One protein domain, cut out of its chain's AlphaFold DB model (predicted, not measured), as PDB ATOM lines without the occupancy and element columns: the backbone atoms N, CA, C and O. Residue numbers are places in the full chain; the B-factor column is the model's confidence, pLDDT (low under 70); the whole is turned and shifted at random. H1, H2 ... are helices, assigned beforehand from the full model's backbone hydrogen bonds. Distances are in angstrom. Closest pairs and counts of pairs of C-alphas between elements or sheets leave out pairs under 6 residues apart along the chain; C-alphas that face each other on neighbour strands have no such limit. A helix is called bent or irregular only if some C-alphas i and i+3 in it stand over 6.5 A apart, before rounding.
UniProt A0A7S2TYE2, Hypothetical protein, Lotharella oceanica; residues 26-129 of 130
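What this domain is: This is residues 26 to 129 of the 130 residues of the protein "Hypothetical protein" of Lotharella oceanica (UniProt A0A7S2TYE2). One very long helix, H4, makes the long axis, and its far part, residues 100 to 127, sticks out as a bare arm from a small head at the other end. In the head, H3 folds back along the first part of H4, the start of H1 crosses H4 steeply farther along, and the short H2 packs on H1. The printed part has 104 residues with four named helices, H1, H2, H3 and H4 in chain order, and no named strand, and its class is all helix. The whole is extended, with a radius of gyration of the C-alphas of 22.8 A and spans of 80 by 24 by 22 A.

How they stand to each other: H4, residues 80 to 127, touches H3, residues 61 to 68, with residues 82 to 90 alone. The closest C-alphas are those of Cys 63 and Cys 89, 5.7 A apart. H3 and H4 form a helical hairpin at a shallow tilt of 26 degrees, opposite ways. Farther along, residues 90 to 98 of H4 touch residues 27 to 32 of H1, which is residues 26 to 43. Their closest C-alphas, those of Ser 28 and Ala 94, are 5.0 A apart, and the lines stand at a steep tilt of 64 degrees, opposite ways. H1 and H2, residues 54 to 59, touch as a helical hairpin, with the C-alphas of Cys 39 and Thr 55 closest at 5.6 A. Their shallow tilt of 34 degrees is only just short of steep, and they run opposite ways. H2 and H3 touch only at the corner by their link, where the C-alphas of Arg 57 and Phe 64 are closest at 5.3 A. H2 and H4 are close but not clearly touching, with the C-alphas of Val 59 and Ala 90 closest at 7.6 A, and H1 and H3 are apart. In H1, H2, H3 and H4 every backbone O i to N i+4 pair is within hydrogen-bond range.

Where its parts are: H4 measures 70.2 A from C-alpha 80 at (57.793, 29.088, -64.036) to C-alpha 127 at (16.107, 60.687, -17.243). H1 measures 24.6 A and begins with C-alpha 26 at (47.823, 45.801, -52.814). H1 is neither bent nor irregular, but only just: C-alphas 40 and 43 are 6.2 A apart. H3 measures 9.7 A and H2 8.6 A.

The domain as a whole: The two C-alphas farthest apart, those of Gly 76 and Ala 129, are 80.3 A apart. Residues 100 to 129, of which 100 to 127 belong to H4, stand free, and the body without them spans 36 by 26 by 17 A. The link H3 to H4 is long, H1 to H2 is short, and H2 to H3 is tight. The printed part has no cut, its mean pLDDT is 95.9, and no printed residue is under 70.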
ATOM      1  N   LYS A  26      46.528  45.394 -53.395       89.94
ATOM      2  CA  LYS A  26      47.823  45.801 -52.814       89.94
ATOM      3  C   LYS A  26      48.037  45.165 -51.440       89.94
ATOM      4  O   LYS A  26      49.150  44.740 -51.136       89.94
ATOM      5  N   LYS A  27      46.991  45.087 -50.613       90.81
ATOM      6  CA  LYS A  27      47.063  44.475 -49.281       90.81
ATOM      7  C   LYS A  27      47.294  42.964 -49.360       90.81
ATOM      8  O   LYS A  27      48.192  42.480 -48.679       90.81
ATOM      9  N   SER A  28      46.556  42.240 -50.205       91.88
ATOM     10  CA  SER A  28      46.744  40.791 -50.360       91.88
ATOM     11  C   SER A  28      48.131  40.449 -50.902       91.88
ATOM     12  O   SER A  28      48.793  39.567 -50.363       91.88
ATOM     13  N   LEU A  29      48.637  41.215 -51.874       93.12
ATOM     14  CA  LEU A  29      50.005  41.053 -52.371       93.12
ATOM     15  C   LEU A  29      51.051  41.240 -51.264       93.12
ATOM     16  O   LEU A  29      51.967  40.433 -51.139       93.12
ATOM     17  N   ARG A  30      50.906  42.286 -50.441       94.94
ATOM     18  CA  ARG A  30      51.804  42.521 -49.299       94.94
ATOM     19  C   ARG A  30      51.761  41.372 -48.296       94.94
ATOM     20  O   ARG A  30      52.807  41.011 -47.774       94.94
ATOM     21  N   MET A  31      50.585  40.804 -48.033       95.38
ATOM     22  CA  MET A  31      50.443  39.661 -47.128       95.38
ATOM     23  C   MET A  31      51.167  38.424 -47.663       95.38
ATOM     24  O   MET A  31      51.943  37.828 -46.922       95.38
ATOM     25  N   VAL A  32      50.979  38.086 -48.944       96.69
ATOM     26  CA  VAL A  32      51.673  36.949 -49.576       96.69
ATOM     27  C   VAL A  32      53.185  37.160 -49.566       96.69
ATOM     28  O   VAL A  32      53.915  36.268 -49.156       96.69
ATOM     29  N   ASN A  33      53.666  38.349 -49.946       96.75
ATOM     30  CA  ASN A  33      55.102  38.638 -49.955       96.75
ATOM     31  C   ASN A  33      55.703  38.610 -48.546       96.75
ATOM     32  O   ASN A  33      56.780  38.061 -48.355       96.75
ATOM     33  N   LYS A  34      55.005  39.159 -47.542       97.25
ATOM     34  CA  LYS A  34      55.453  39.082 -46.147       97.25
ATOM     35  C   LYS A  34      55.577  37.626 -45.700       97.25
ATOM     36  O   LYS A  34      56.586  37.271 -45.104       97.25
ATOM     37  N   ARG A  35      54.566  36.803 -45.999       97.31
ATOM     38  CA  ARG A  35      54.569  35.385 -45.637       97.31
ATOM     39  C   ARG A  35      55.686  34.626 -46.345       97.31
ATOM     40  O   ARG A  35      56.367  33.832 -45.717       97.31
ATOM     41  N   ARG A  36      55.901  34.909 -47.628       97.38
ATOM     42  CA  ARG A  36      57.001  34.333 -48.400       97.38
ATOM     43  C   ARG A  36      58.358  34.667 -47.788       97.38
ATOM     44  O   ARG A  36      59.118  33.749 -47.525       97.38
ATOM     45  N   ASN A  37      58.608  35.935 -47.473       97.12
ATOM     46  CA  ASN A  37      59.858  36.348 -46.835       97.12
ATOM     47  C   ASN A  37      60.051  35.685 -45.463       97.12
ATOM     48  O   ASN A  37      61.164  35.326 -45.106       97.12
ATOM     49  N   GLU A  38      58.983  35.533 -44.676       97.56
ATOM     50  CA  GLU A  38      59.036  34.809 -43.400       97.56
ATOM     51  C   GLU A  38      59.426  33.339 -43.613       97.56
ATOM     52  O   GLU A  38      60.319  32.839 -42.936       97.56
ATOM     53  N   CYS A  39      58.814  32.673 -44.593       97.69
ATOM     54  CA  CYS A  39      59.149  31.298 -44.943       97.69
ATOM     55  C   CYS A  39      60.600  31.162 -45.412       97.69
ATOM     56  O   CYS A  39      61.304  30.303 -44.903       97.69
ATOM     57  N   GLU A  40      61.069  32.030 -46.309       95.88
ATOM     58  CA  GLU A  40      62.443  31.994 -46.835       95.88
ATOM     59  C   GLU A  40      63.480  32.266 -45.731       95.88
ATOM     60  O   GLU A  40      64.472  31.556 -45.608       95.88
ATOM     61  N   MET A  41      63.237  33.260 -44.873       95.75
ATOM     62  CA  MET A  41      64.244  33.721 -43.910       95.75
ATOM     63  C   MET A  41      64.223  32.982 -42.570       95.75
ATOM     64  O   MET A  41      65.211  33.040 -41.835       95.75
ATOM     65  N   VAL A  42      63.106  32.344 -42.212       95.75
ATOM     66  CA  VAL A  42      62.920  31.718 -40.893       95.75
ATOM     67  C   VAL A  42      62.686  30.220 -41.018       95.75
ATOM     68  O   VAL A  42      63.382  29.450 -40.365       95.75
ATOM     69  N   THR A  43      61.719  29.797 -41.832       96.44
ATOM     70  CA  THR A  43      61.282  28.390 -41.873       96.44
ATOM     71  C   THR A  43      62.153  27.519 -42.775       96.44
ATOM     72  O   THR A  43      62.498  26.409 -42.395       96.44
ATOM     73  N   CYS A  44      62.511  28.024 -43.950       96.44
ATOM     74  CA  CYS A  44      63.173  27.293 -45.032       96.44
ATOM     75  C   CYS A  44      64.605  27.776 -45.272       96.44
ATOM     76  O   CYS A  44      65.179  27.537 -46.332       96.44
ATOM     77  N   ARG A  45      65.168  28.504 -44.306       96.00
ATOM     78  CA  ARG A  45      66.476  29.136 -44.445       96.00
ATOM     79  C   ARG A  45      67.552  28.077 -44.680       96.00
ATOM     80  O   ARG A  45      67.766  27.232 -43.816       96.00
ATOM     81  N   GLY A  46      68.264  28.186 -45.800       93.06
ATOM     82  CA  GLY A  46      69.337  27.260 -46.170       93.06
ATOM     83  C   GLY A  46      68.860  25.952 -46.802       93.06
ATOM     84  O   GLY A  46      69.689  25.090 -47.055       93.06
ATOM     85  N   LEU A  47      67.557  25.802 -47.062       92.00
ATOM     86  CA  LEU A  47      66.987  24.644 -47.757       92.00
ATOM     87  C   LEU A  47      66.675  24.951 -49.229       92.00
ATOM     88  O   LEU A  47      65.994  24.164 -49.876       92.00
ATOM     89  N   GLU A  48      67.125  26.092 -49.770       84.06
ATOM     90  CA  GLU A  48      66.702  26.529 -51.106       84.06
ATOM     91  C   GLU A  48      67.090  25.548 -52.220       84.06
ATOM     92  O   GLU A  48      66.333  25.387 -53.176       84.06
ATOM     93  N   GLU A  49      68.249  24.897 -52.097       85.38
ATOM     94  CA  GLU A  49      68.734  23.926 -53.084       85.38
ATOM     95  C   GLU A  49      68.282  22.493 -52.773       85.38
ATOM     96  O   GLU A  49      68.011  21.729 -53.695       85.38
ATOM     97  N   GLU A  50      68.177  22.133 -51.492       90.81
ATOM     98  CA  GLU A  50      67.852  20.769 -51.053       90.81
ATOM     99  C   GLU A  50      66.347  20.475 -51.090       90.81
ATOM    100  O   GLU A  50      65.944  19.363 -51.427       90.81
ATOM    101  N   ASP A  51      65.512  21.468 -50.766       94.38
ATOM    102  CA  ASP A  51      64.056  21.346 -50.772       94.38
ATOM    103  C   ASP A  51      63.389  22.579 -51.414       94.38
ATOM    104  O   ASP A  51      62.921  23.497 -50.721       94.38
ATOM    105  N   PRO A  52      63.244  22.590 -52.754       93.56
ATOM    106  CA  PRO A  52      62.558  23.674 -53.458       93.56
ATOM    107  C   PRO A  52      61.060  23.761 -53.111       93.56
ATOM    108  O   PRO A  52      60.396  24.747 -53.454       93.56
ATOM    109  N   ASN A  53      60.501  22.762 -52.417       96.31
ATOM    110  CA  ASN A  53      59.099  22.716 -52.022       96.31
ATOM    111  C   ASN A  53      58.836  23.341 -50.648       96.31
ATOM    112  O   ASN A  53      57.679  23.671 -50.363       96.31
ATOM    113  N   CYS A  54      59.863  23.565 -49.821       97.38
ATOM    114  CA  CYS A  54      59.692  24.103 -48.469       97.38
ATOM    115  C   CYS A  54      58.962  25.455 -48.481       97.38
ATOM    116  O   CYS A  54      57.917  25.626 -47.843       97.38
ATOM    117  N   THR A  55      59.466  26.422 -49.254       97.44
ATOM    118  CA  THR A  55      58.887  27.772 -49.321       97.44
ATOM    119  C   THR A  55      57.432  27.770 -49.807       97.44
ATOM    120  O   THR A  55      56.588  28.345 -49.112       97.44
ATOM    121  N   PRO A  56      57.068  27.154 -50.952       97.00
ATOM    122  CA  PRO A  56      55.677  27.156 -51.393       97.00
ATOM    123  C   PRO A  56      54.746  26.389 -50.434       97.00
ATOM    124  O   PRO A  56      53.637  26.872 -50.202       97.00
ATOM    125  N   ARG A  57      55.188  25.297 -49.786       97.56
ATOM    126  CA  ARG A  57      54.413  24.644 -48.706       97.56
ATOM    127  C   ARG A  57      54.168  25.577 -47.526       97.56
ATOM    128  O   ARG A  57      53.032  25.739 -47.096       97.56
ATOM    129  N   CYS A  58      55.216  26.233 -47.031       98.12
ATOM    130  CA  CYS A  58      55.126  27.145 -45.891       98.12
ATOM    131  C   CYS A  58      54.223  28.363 -46.168       98.12
ATOM    132  O   CYS A  58      53.523  28.859 -45.272       98.12
ATOM    133  N   VAL A  59      54.236  28.864 -47.410       98.00
ATOM    134  CA  VAL A  59      53.420  30.015 -47.817       98.00
ATOM    135  C   VAL A  59      51.934  29.673 -47.809       98.00
ATOM    136  O   VAL A  59      51.140  30.466 -47.300       98.00
ATOM    137  N   SER A  60      51.559  28.530 -48.379       98.12
ATOM    138  CA  SER A  60      50.193  28.009 -48.334       98.12
ATOM    139  C   SER A  60      50.209  26.527 -48.685       98.12
ATOM    140  O   SER A  60      50.419  26.157 -49.841       98.12
ATOM    141  N   GLU A  61      49.928  25.690 -47.692       97.94
ATOM    142  CA  GLU A  61      49.823  24.241 -47.864       97.94
ATOM    143  C   GLU A  61      48.712  23.876 -48.858       97.94
ATOM    144  O   GLU A  61      48.910  23.034 -49.729       97.94
ATOM    145  N   HIS A  62      47.581  24.588 -48.810       98.25
ATOM    146  CA  HIS A  62      46.478  24.414 -49.754       98.25
ATOM    147  C   HIS A  62      46.920  24.669 -51.201       98.25
ATOM    148  O   HIS A  62      46.742  23.820 -52.073       98.25
ATOM    149  N   CYS A  63      47.520  25.833 -51.474       98.31
ATOM    150  CA  CYS A  63      47.966  26.165 -52.827       98.31
ATOM    151  C   CYS A  63      49.134  25.294 -53.289       98.31
ATOM    152  O   CYS A  63      49.289  25.067 -54.489       98.31
ATOM    153  N   PHE A  64      49.955  24.808 -52.355       98.38
ATOM    154  CA  PHE A  64      50.978  23.824 -52.665       98.38
ATOM    155  C   PHE A  64      50.341  22.508 -53.097       98.38
ATOM    156  O   PHE A  64      50.658  22.029 -54.175       98.38
ATOM    157  N   ALA A  65      49.400  21.952 -52.336       98.06
ATOM    158  CA  ALA A  65      48.716  20.718 -52.712       98.06
ATOM    159  C   ALA A  65      47.999  20.844 -54.070       98.06
ATOM    160  O   ALA A  65      48.111  19.952 -54.907       98.06
ATOM    161  N   GLU A  66      47.337  21.978 -54.332       97.81
ATOM    162  CA  GLU A  66      46.631  22.234 -55.598       97.81
ATOM    163  C   GLU A  66      47.573  22.286 -56.813       97.81
ATOM    164  O   GLU A  66      47.244  21.774 -57.882       97.81
ATOM    165  N   VAL A  67      48.743  22.918 -56.673       98.00
ATOM    166  CA  VAL A  67      49.656  23.170 -57.802       98.00
ATOM    167  C   VAL A  67      50.760  22.121 -57.903       98.00
ATOM    168  O   VAL A  67      51.145  21.736 -59.009       98.00
ATOM    169  N   TYR A  68      51.274  21.681 -56.759       97.00
ATOM    170  CA  TYR A  68      52.447  20.827 -56.576       97.00
ATOM    171  C   TYR A  68      52.140  19.406 -56.099       97.00
ATOM    172  O   TYR A  68      52.916  18.509 -56.408       97.00
ATOM    173  N   GLY A  69      50.989  19.156 -55.469       93.44
ATOM    174  CA  GLY A  69      50.704  17.888 -54.780       93.44
ATOM    175  C   GLY A  69      50.680  16.621 -55.644       93.44
ATOM    176  O   GLY A  69      50.775  15.526 -55.104       93.44
ATOM    177  N   GLY A  70      50.565  16.741 -56.972       91.62
ATOM    178  CA  GLY A  70      50.654  15.595 -57.887       91.62
ATOM    179  C   GLY A  70      52.066  15.286 -58.397       91.62
ATOM    180  O   GLY A  70      52.321  14.168 -58.827       91.62
ATOM    181  N   ASN A  71      52.964  16.272 -58.392       94.69
ATOM    182  CA  ASN A  71      54.354  16.116 -58.817       94.69
ATOM    183  C   ASN A  71      55.173  17.263 -58.222       94.69
ATOM    184  O   ASN A  71      55.081  18.393 -58.700       94.69
ATOM    185  N   GLU A  72      55.881  17.018 -57.135       94.88
ATOM    186  CA  GLU A  72      56.617  18.060 -56.419       94.88
ATOM    187  C   GLU A  72      57.834  18.530 -57.229       94.88
ATOM    188  O   GLU A  72      58.240  17.863 -58.173       94.88
ATOM    189  N   LEU A  73      58.380  19.705 -56.907       94.88
ATOM    190  CA  LEU A  73      59.578  20.199 -57.589       94.88
ATOM    191  C   LEU A  73      60.796  19.379 -57.166       94.88
ATOM    192  O   LEU A  73      61.031  19.203 -55.968       94.88
ATOM    193  N   GLU A  74      61.594  18.936 -58.127       93.88
ATOM    194  CA  GLU A  74      62.889  18.321 -57.842       93.88
ATOM    195  C   GLU A  74      63.975  19.386 -57.586       93.88
ATOM    196  O   GLU A  74      63.888  20.504 -58.109       93.88
ATOM    197  N   PRO A  75      65.026  19.077 -56.799       93.38
ATOM    198  CA  PRO A  75      66.189  19.952 -56.653       93.38
ATOM    199  C   PRO A  75      66.764  20.390 -58.009       93.38
ATOM    200  O   PRO A  75      67.105  19.567 -58.856       93.38
ATOM    201  N   GLY A  76      66.869  21.704 -58.223       91.56
ATOM    202  CA  GLY A  76      67.326  22.298 -59.488       91.56
ATOM    203  C   GLY A  76      66.244  22.474 -60.566       91.56
ATOM    204  O   GLY A  76      66.509  23.099 -61.594       91.56
ATOM    205  N   GLU A  77      65.019  21.992 -60.344       92.31
ATOM    206  CA  GLU A  77      63.893  22.198 -61.255       92.31
ATOM    207  C   GLU A  77      63.333  23.627 -61.144       92.31
ATOM    208  O   GLU A  77      63.076  24.151 -60.058       92.31
ATOM    209  N   ILE A  78      63.083  24.267 -62.292       92.12
ATOM    210  CA  ILE A  78      62.464  25.596 -62.358       92.12
ATOM    211  C   ILE A  78      61.187  25.539 -63.204       92.12
ATOM    212  O   ILE A  78      61.214  25.757 -64.417       92.12
ATOM    213  N   ASP A  79      60.033  25.347 -62.560       95.12
ATOM    214  CA  ASP A  79      58.729  25.455 -63.227       95.12
ATOM    215  C   ASP A  79      58.102  26.851 -63.046       95.12
ATOM    216  O   ASP A  79      57.373  27.161 -62.092       95.12
ATOM    217  N   THR A  80      58.347  27.723 -64.027       95.62
ATOM    218  CA  THR A  80      57.793  29.088 -64.036       95.62
ATOM    219  C   THR A  80      56.273  29.136 -64.229       95.62
ATOM    220  O   THR A  80      55.627  30.089 -63.776       95.62
ATOM    221  N   LYS A  81      55.670  28.135 -64.881       97.31
ATOM    222  CA  LYS A  81      54.225  28.091 -65.142       97.31
ATOM    223  C   LYS A  81      53.478  27.799 -63.847       97.31
ATOM    224  O   LYS A  81      52.567  28.551 -63.487       97.31
ATOM    225  N   ARG A  82      53.903  26.767 -63.121       97.06
ATOM    226  CA  ARG A  82      53.345  26.392 -61.816       97.06
ATOM    227  C   ARG A  82      53.627  27.455 -60.764       97.06
ATOM    228  O   ARG A  82      52.721  27.821 -60.025       97.06
ATOM    229  N   SER A  83      54.798  28.094 -60.799       96.06
ATOM    230  CA  SER A  83      55.104  29.232 -59.917       96.06
ATOM    231  C   SER A  83      54.103  30.393 -60.073       96.06
ATOM    232  O   SER A  83      53.627  30.976 -59.087       96.06
ATOM    233  N   ARG A  84      53.684  30.705 -61.310       97.12
ATOM    234  CA  ARG A  84      52.626  31.701 -61.571       97.12
ATOM    235  C   ARG A  84      51.256  31.230 -61.078       97.12
ATOM    236  O   ARG A  84      50.506  32.044 -60.533       97.12
ATOM    237  N   GLN A  85      50.928  29.950 -61.257       98.00
ATOM    238  CA  GLN A  85      49.677  29.360 -60.764       98.00
ATOM    239  C   GLN A  85      49.604  29.418 -59.235       98.00
ATOM    240  O   GLN A  85      48.633  29.949 -58.697       98.00
ATOM    241  N   PHE A  86      50.670  29.005 -58.550       98.06
ATOM    242  CA  PHE A  86      50.805  29.091 -57.100       98.06
ATOM    243  C   PHE A  86      50.650  30.531 -56.612       98.06
ATOM    244  O   PHE A  86      49.832  30.822 -55.741       98.06
ATOM    245  N   THR A  87      51.355  31.473 -57.247       96.69
ATOM    246  CA  THR A  87      51.256  32.899 -56.907       96.69
ATOM    247  C   THR A  87      49.822  33.419 -57.046       96.69
ATOM    248  O   THR A  87      49.366  34.225 -56.231       96.69
ATOM    249  N   ARG A  88      49.087  32.980 -58.075       97.19
ATOM    250  CA  ARG A  88      47.678  33.341 -58.262       97.19
ATOM    251  C   ARG A  88      46.799  32.737 -57.165       97.19
ATOM    252  O   ARG A  88      45.993  33.476 -56.604       97.19
ATOM    253  N   CYS A  89      46.972  31.454 -56.849       98.31
ATOM    254  CA  CYS A  89      46.242  30.784 -55.773       98.31
ATOM    255  C   CYS A  89      46.455  31.501 -54.429       98.31
ATOM    256  O   CYS A  89      45.495  32.001 -53.841       98.31
ATOM    257  N   ALA A  90      47.711  31.699 -54.014       98.06
ATOM    258  CA  ALA A  90      48.045  32.331 -52.736       98.06
ATOM    259  C   ALA A  90      47.505  33.771 -52.632       98.06
ATOM    260  O   ALA A  90      47.037  34.211 -51.581       98.06
ATOM    261  N   ARG A  91      47.506  34.526 -53.743       96.44
ATOM    262  CA  ARG A  91      46.899  35.868 -53.792       96.44
ATOM    263  C   ARG A  91      45.382  35.837 -53.645       96.44
ATOM    264  O   ARG A  91      44.831  36.750 -53.026       96.44
ATOM    265  N   ASN A  92      44.709  34.844 -54.217       96.56
ATOM    266  CA  ASN A  92      43.263  34.690 -54.074       96.56
ATOM    267  C   ASN A  92      42.904  34.370 -52.620       96.56
ATOM    268  O   ASN A  92      42.049  35.056 -52.060       96.56
ATOM    269  N   GLU A  93      43.623  33.437 -51.996       97.06
ATOM    270  CA  GLU A  93      43.459  33.086 -50.579       97.06
ATOM    271  C   GLU A  93      43.665  34.316 -49.676       97.06
ATOM    272  O   GLU A  93      42.807  34.673 -48.868       97.06
ATOM    273  N   ALA A  94      44.756  35.064 -49.876       96.50
ATOM    274  CA  ALA A  94      45.004  36.298 -49.131       96.50
ATOM    275  C   ALA A  94      43.924  37.369 -49.375       96.50
ATOM    276  O   ALA A  94      43.588  38.138 -48.475       96.50
ATOM    277  N   THR A  95      43.362  37.435 -50.582       95.31
ATOM    278  CA  THR A  95      42.270  38.365 -50.900       95.31
ATOM    279  C   THR A  95      40.979  37.981 -50.175       95.31
ATOM    280  O   THR A  95      40.274  38.873 -49.705       95.31
ATOM    281  N   GLN A  96      40.676  36.686 -50.046       95.00
ATOM    282  CA  GLN A  96      39.537  36.202 -49.260       95.00
ATOM    283  C   GLN A  96      39.704  36.570 -47.781       95.00
ATOM    284  O   GLN A  96      38.841  37.263 -47.246       95.00
ATOM    285  N   LYS A  97      40.869  36.283 -47.183       94.62
ATOM    286  CA  LYS A  97      41.178  36.663 -45.789       94.62
ATOM    287  C   LYS A  97      41.025  38.165 -45.541       94.62
ATOM    288  O   LYS A  97      40.424  38.592 -44.560       94.62
ATOM    289  N   VAL A  98      41.512  39.006 -46.462       93.25
ATOM    290  CA  VAL A  98      41.342  40.467 -46.355       93.25
ATOM    291  C   VAL A  98      39.868  40.873 -46.346       93.25
ATOM    292  O   VAL A  98      39.506  41.772 -45.584       93.25
ATOM    293  N   LYS A  99      39.035  40.251 -47.187       92.75
ATOM    294  CA  LYS A  99      37.594  40.533 -47.241       92.75
ATOM    295  C   LYS A  99      36.894  40.083 -45.962       92.75
ATOM    296  O   LYS A  99      36.112  40.853 -45.414       92.75
ATOM    297  N   GLU A 100      37.205  38.890 -45.470       94.62
ATOM    298  CA  GLU A 100      36.667  38.356 -44.214       94.62
ATOM    299  C   GLU A 100      37.010  39.265 -43.031       94.62
ATOM    300  O   GLU A 100      36.114  39.681 -42.298       94.62
ATOM    301  N   ASP A 101      38.270  39.692 -42.914       93.38
ATOM    302  CA  ASP A 101      38.711  40.658 -41.902       93.38
ATOM    303  C   ASP A 101      37.948  41.987 -41.993       93.38
ATOM    304  O   ASP A 101      37.600  42.595 -40.977       93.38
ATOM    305  N   GLN A 102      37.724  42.487 -43.213       92.25
ATOM    306  CA  GLN A 102      36.986  43.730 -43.438       92.25
ATOM    307  C   GLN A 102      35.524  43.586 -43.011       92.25
ATOM    308  O   GLN A 102      35.024  44.437 -42.274       92.25
ATOM    309  N   MET A 103      34.867  42.495 -43.408       94.75
ATOM    310  CA  MET A 103      33.488  42.197 -43.023       94.75
ATOM    311  C   MET A 103      33.360  42.001 -41.509       94.75
ATOM    312  O   MET A 103      32.456  42.563 -40.893       94.75
ATOM    313  N   ALA A 104      34.290  41.282 -40.879       96.44
ATOM    314  CA  ALA A 104      34.321  41.099 -39.431       96.44
ATOM    315  C   ALA A 104      34.462  42.438 -38.689       96.44
ATOM    316  O   ALA A 104      33.742  42.690 -37.722       96.44
ATOM    317  N   LYS A 105      35.332  43.340 -39.163       95.81
ATOM    318  CA  LYS A 105      35.473  44.691 -38.591       95.81
ATOM    319  C   LYS A 105      34.210  45.531 -38.762       95.81
ATOM    320  O   LYS A 105      33.838  46.247 -37.836       95.81
ATOM    321  N   GLN A 106      33.556  45.457 -39.919       95.75
ATOM    322  CA  GLN A 106      32.293  46.160 -40.163       95.75
ATOM    323  C   GLN A 106      31.180  45.650 -39.241       95.75
ATOM    324  O   GLN A 106      30.491  46.462 -38.628       95.75
ATOM    325  N   ARG A 107      31.057  44.326 -39.074       97.44
ATOM    326  CA  ARG A 107      30.085  43.708 -38.159       97.44
ATOM    327  C   ARG A 107      30.286  44.170 -36.719       97.44
ATOM    328  O   ARG A 107      29.328  44.617 -36.100       97.44
ATOM    329  N   LYS A 108      31.529  44.152 -36.223       98.00
ATOM    330  CA  LYS A 108      31.854  44.639 -34.871       98.00
ATOM    331  C   LYS A 108      31.459  46.104 -34.674       98.00
ATOM    332  O   LYS A 108      30.796  46.429 -33.700       98.00
ATOM    333  N   ARG A 109      31.782  46.976 -35.636       97.88
ATOM    334  CA  ARG A 109      31.404  48.401 -35.582       97.88
ATOM    335  C   ARG A 109      29.889  48.613 -35.590       97.88
ATOM    336  O   ARG A 109      29.396  49.481 -34.879       97.88
ATOM    337  N   ALA A 110      29.152  47.840 -36.388       97.44
ATOM    338  CA  ALA A 110      27.693  47.915 -36.435       97.44
ATOM    339  C   ALA A 110      27.053  47.435 -35.120       97.44
ATOM    340  O   ALA A 110      26.098  48.044 -34.635       97.44
ATOM    341  N   GLU A 111      27.600  46.378 -34.518       98.38
ATOM    342  CA  GLU A 111      27.173  45.884 -33.208       98.38
ATOM    343  C   GLU A 111      27.436  46.919 -32.103       98.38
ATOM    344  O   GLU A 111      26.543  47.215 -31.310       98.38
ATOM    345  N   GLU A 112      28.627  47.521 -32.077       98.44
ATOM    346  CA  GLU A 112      28.993  48.583 -31.130       98.44
ATOM    347  C   GLU A 112      28.090  49.818 -31.261       98.44
ATOM    348  O   GLU A 112      27.612  50.341 -30.253       98.44
ATOM    349  N   ASP A 113      27.797  50.267 -32.487       98.31
ATOM    350  CA  ASP A 113      26.871  51.384 -32.718       98.31
ATOM    351  C   ASP A 113      25.447  51.042 -32.252       98.31
ATOM    352  O   ASP A 113      24.782  51.864 -31.619       98.31
ATOM    353  N   THR A 114      24.997  49.807 -32.488       98.50
ATOM    354  CA  THR A 114      23.690  49.326 -32.018       98.50
ATOM    355  C   THR A 114      23.609  49.360 -30.492       98.50
ATOM    356  O   THR A 114      22.663  49.928 -29.944       98.50
ATOM    357  N   LYS A 115      24.632  48.845 -29.797       98.62
ATOM    358  CA  LYS A 115      24.720  48.889 -28.328       98.62
ATOM    359  C   LYS A 115      24.726  50.324 -27.805       98.62
ATOM    360  O   LYS A 115      23.976  50.642 -26.886       98.62
ATOM    361  N   ARG A 116      25.496  51.221 -28.428       98.50
ATOM    362  CA  ARG A 116      25.550  52.642 -28.049       98.50
ATOM    363  C   ARG A 116      24.194  53.335 -28.203       98.50
ATOM    364  O   ARG A 116      23.837  54.164 -27.369       98.50
ATOM    365  N   ARG A 117      23.432  53.027 -29.257       98.31
ATOM    366  CA  ARG A 117      22.075  53.573 -29.452       98.31
ATOM    367  C   ARG A 117      21.098  53.054 -28.402       98.31
ATOM    368  O   ARG A 117      20.316  53.843 -27.886       98.31
ATOM    369  N   GLN A 118      21.165  51.764 -28.072       98.31
ATOM    370  CA  GLN A 118      20.341  51.167 -27.018       98.31
ATOM    371  C   GLN A 118      20.637  51.793 -25.652       98.31
ATOM    372  O   GLN A 118      19.705  52.221 -24.981       98.31
ATOM    373  N   GLN A 119      21.914  51.944 -25.290       98.31
ATOM    374  CA  GLN A 119      22.327  52.599 -24.043       98.31
ATOM    375  C   GLN A 119      21.828  54.043 -23.959       98.31
ATOM    376  O   GLN A 119      21.249  54.433 -22.955       98.31
ATOM    377  N   LYS A 120      21.984  54.828 -25.033       98.44
ATOM    378  CA  LYS A 120      21.466  56.204 -25.079       98.44
ATOM    379  C   LYS A 120      19.949  56.271 -24.923       98.44
ATOM    380  O   LYS A 120      19.447  57.192 -24.296       98.44
ATOM    381  N   LYS A 121      19.224  55.320 -25.519       98.44
ATOM    382  CA  LYS A 121      17.767  55.245 -25.394       98.44
ATOM    383  C   LYS A 121      17.355  54.929 -23.953       98.44
ATOM    384  O   LYS A 121      16.489  55.612 -23.432       98.44
ATOM    385  N   GLN A 122      18.017  53.961 -23.317       98.06
ATOM    386  CA  GLN A 122      17.784  53.609 -21.913       98.06
ATOM    387  C   GLN A 122      18.065  54.789 -20.975       98.06
ATOM    388  O   GLN A 122      17.247  55.081 -20.116       98.06
ATOM    389  N   GLN A 123      19.170  55.508 -21.193       98.00
ATOM    390  CA  GLN A 123      19.507  56.709 -20.421       98.00
ATOM    391  C   GLN A 123      18.443  57.804 -20.567       98.00
ATOM    392  O   GLN A 123      18.011  58.365 -19.572       98.00
ATOM    393  N   ALA A 124      17.976  58.069 -21.790       98.00
ATOM    394  CA  ALA A 124      16.930  59.065 -22.020       98.00
ATOM    395  C   ALA A 124      15.574  58.667 -21.404       98.00
ATOM    396  O   ALA A 124      14.823  59.532 -20.963       98.00
ATOM    397  N   GLU A 125      15.244  57.372 -21.387       97.69
ATOM    398  CA  GLU A 125      14.034  56.854 -20.732       97.69
ATOM    399  C   GLU A 125      14.127  56.953 -19.201       97.69
ATOM    400  O   GLU A 125      13.136  57.285 -18.556       97.69
ATOM    401  N   GLU A 126      15.308  56.712 -18.625       97.44
ATOM    402  CA  GLU A 126      15.568  56.859 -17.187       97.44
ATOM    403  C   GLU A 126      15.515  58.330 -16.746       97.44
ATOM    404  O   GLU A 126      14.820  58.648 -15.786       97.44
ATOM    405  N   GLU A 127      16.156  59.237 -17.492       96.44
ATOM    406  CA  GLU A 127      16.107  60.687 -17.243       96.44
ATOM    407  C   GLU A 127      14.685  61.263 -17.352       96.44
ATOM    408  O   GLU A 127      14.351  62.216 -16.658       96.44
ATOM    409  N   ALA A 128      13.828  60.698 -18.210       96.75
ATOM    410  CA  ALA A 128      12.435  61.130 -18.335       96.75
ATOM    411  C   ALA A 128      11.530  60.623 -17.195       96.75
ATOM    412  O   ALA A 128      10.405  61.105 -17.051       96.75
ATOM    413  N   ALA A 129      11.985  59.628 -16.425       95.56
ATOM    414  CA  ALA A 129      11.246  59.044 -15.307       95.56
ATOM    415  C   ALA A 129      11.574  59.693 -13.947       95.56
ATOM    416  O   ALA A 129      10.868  59.422 -12.971       95.56
TER     417      ALA A 129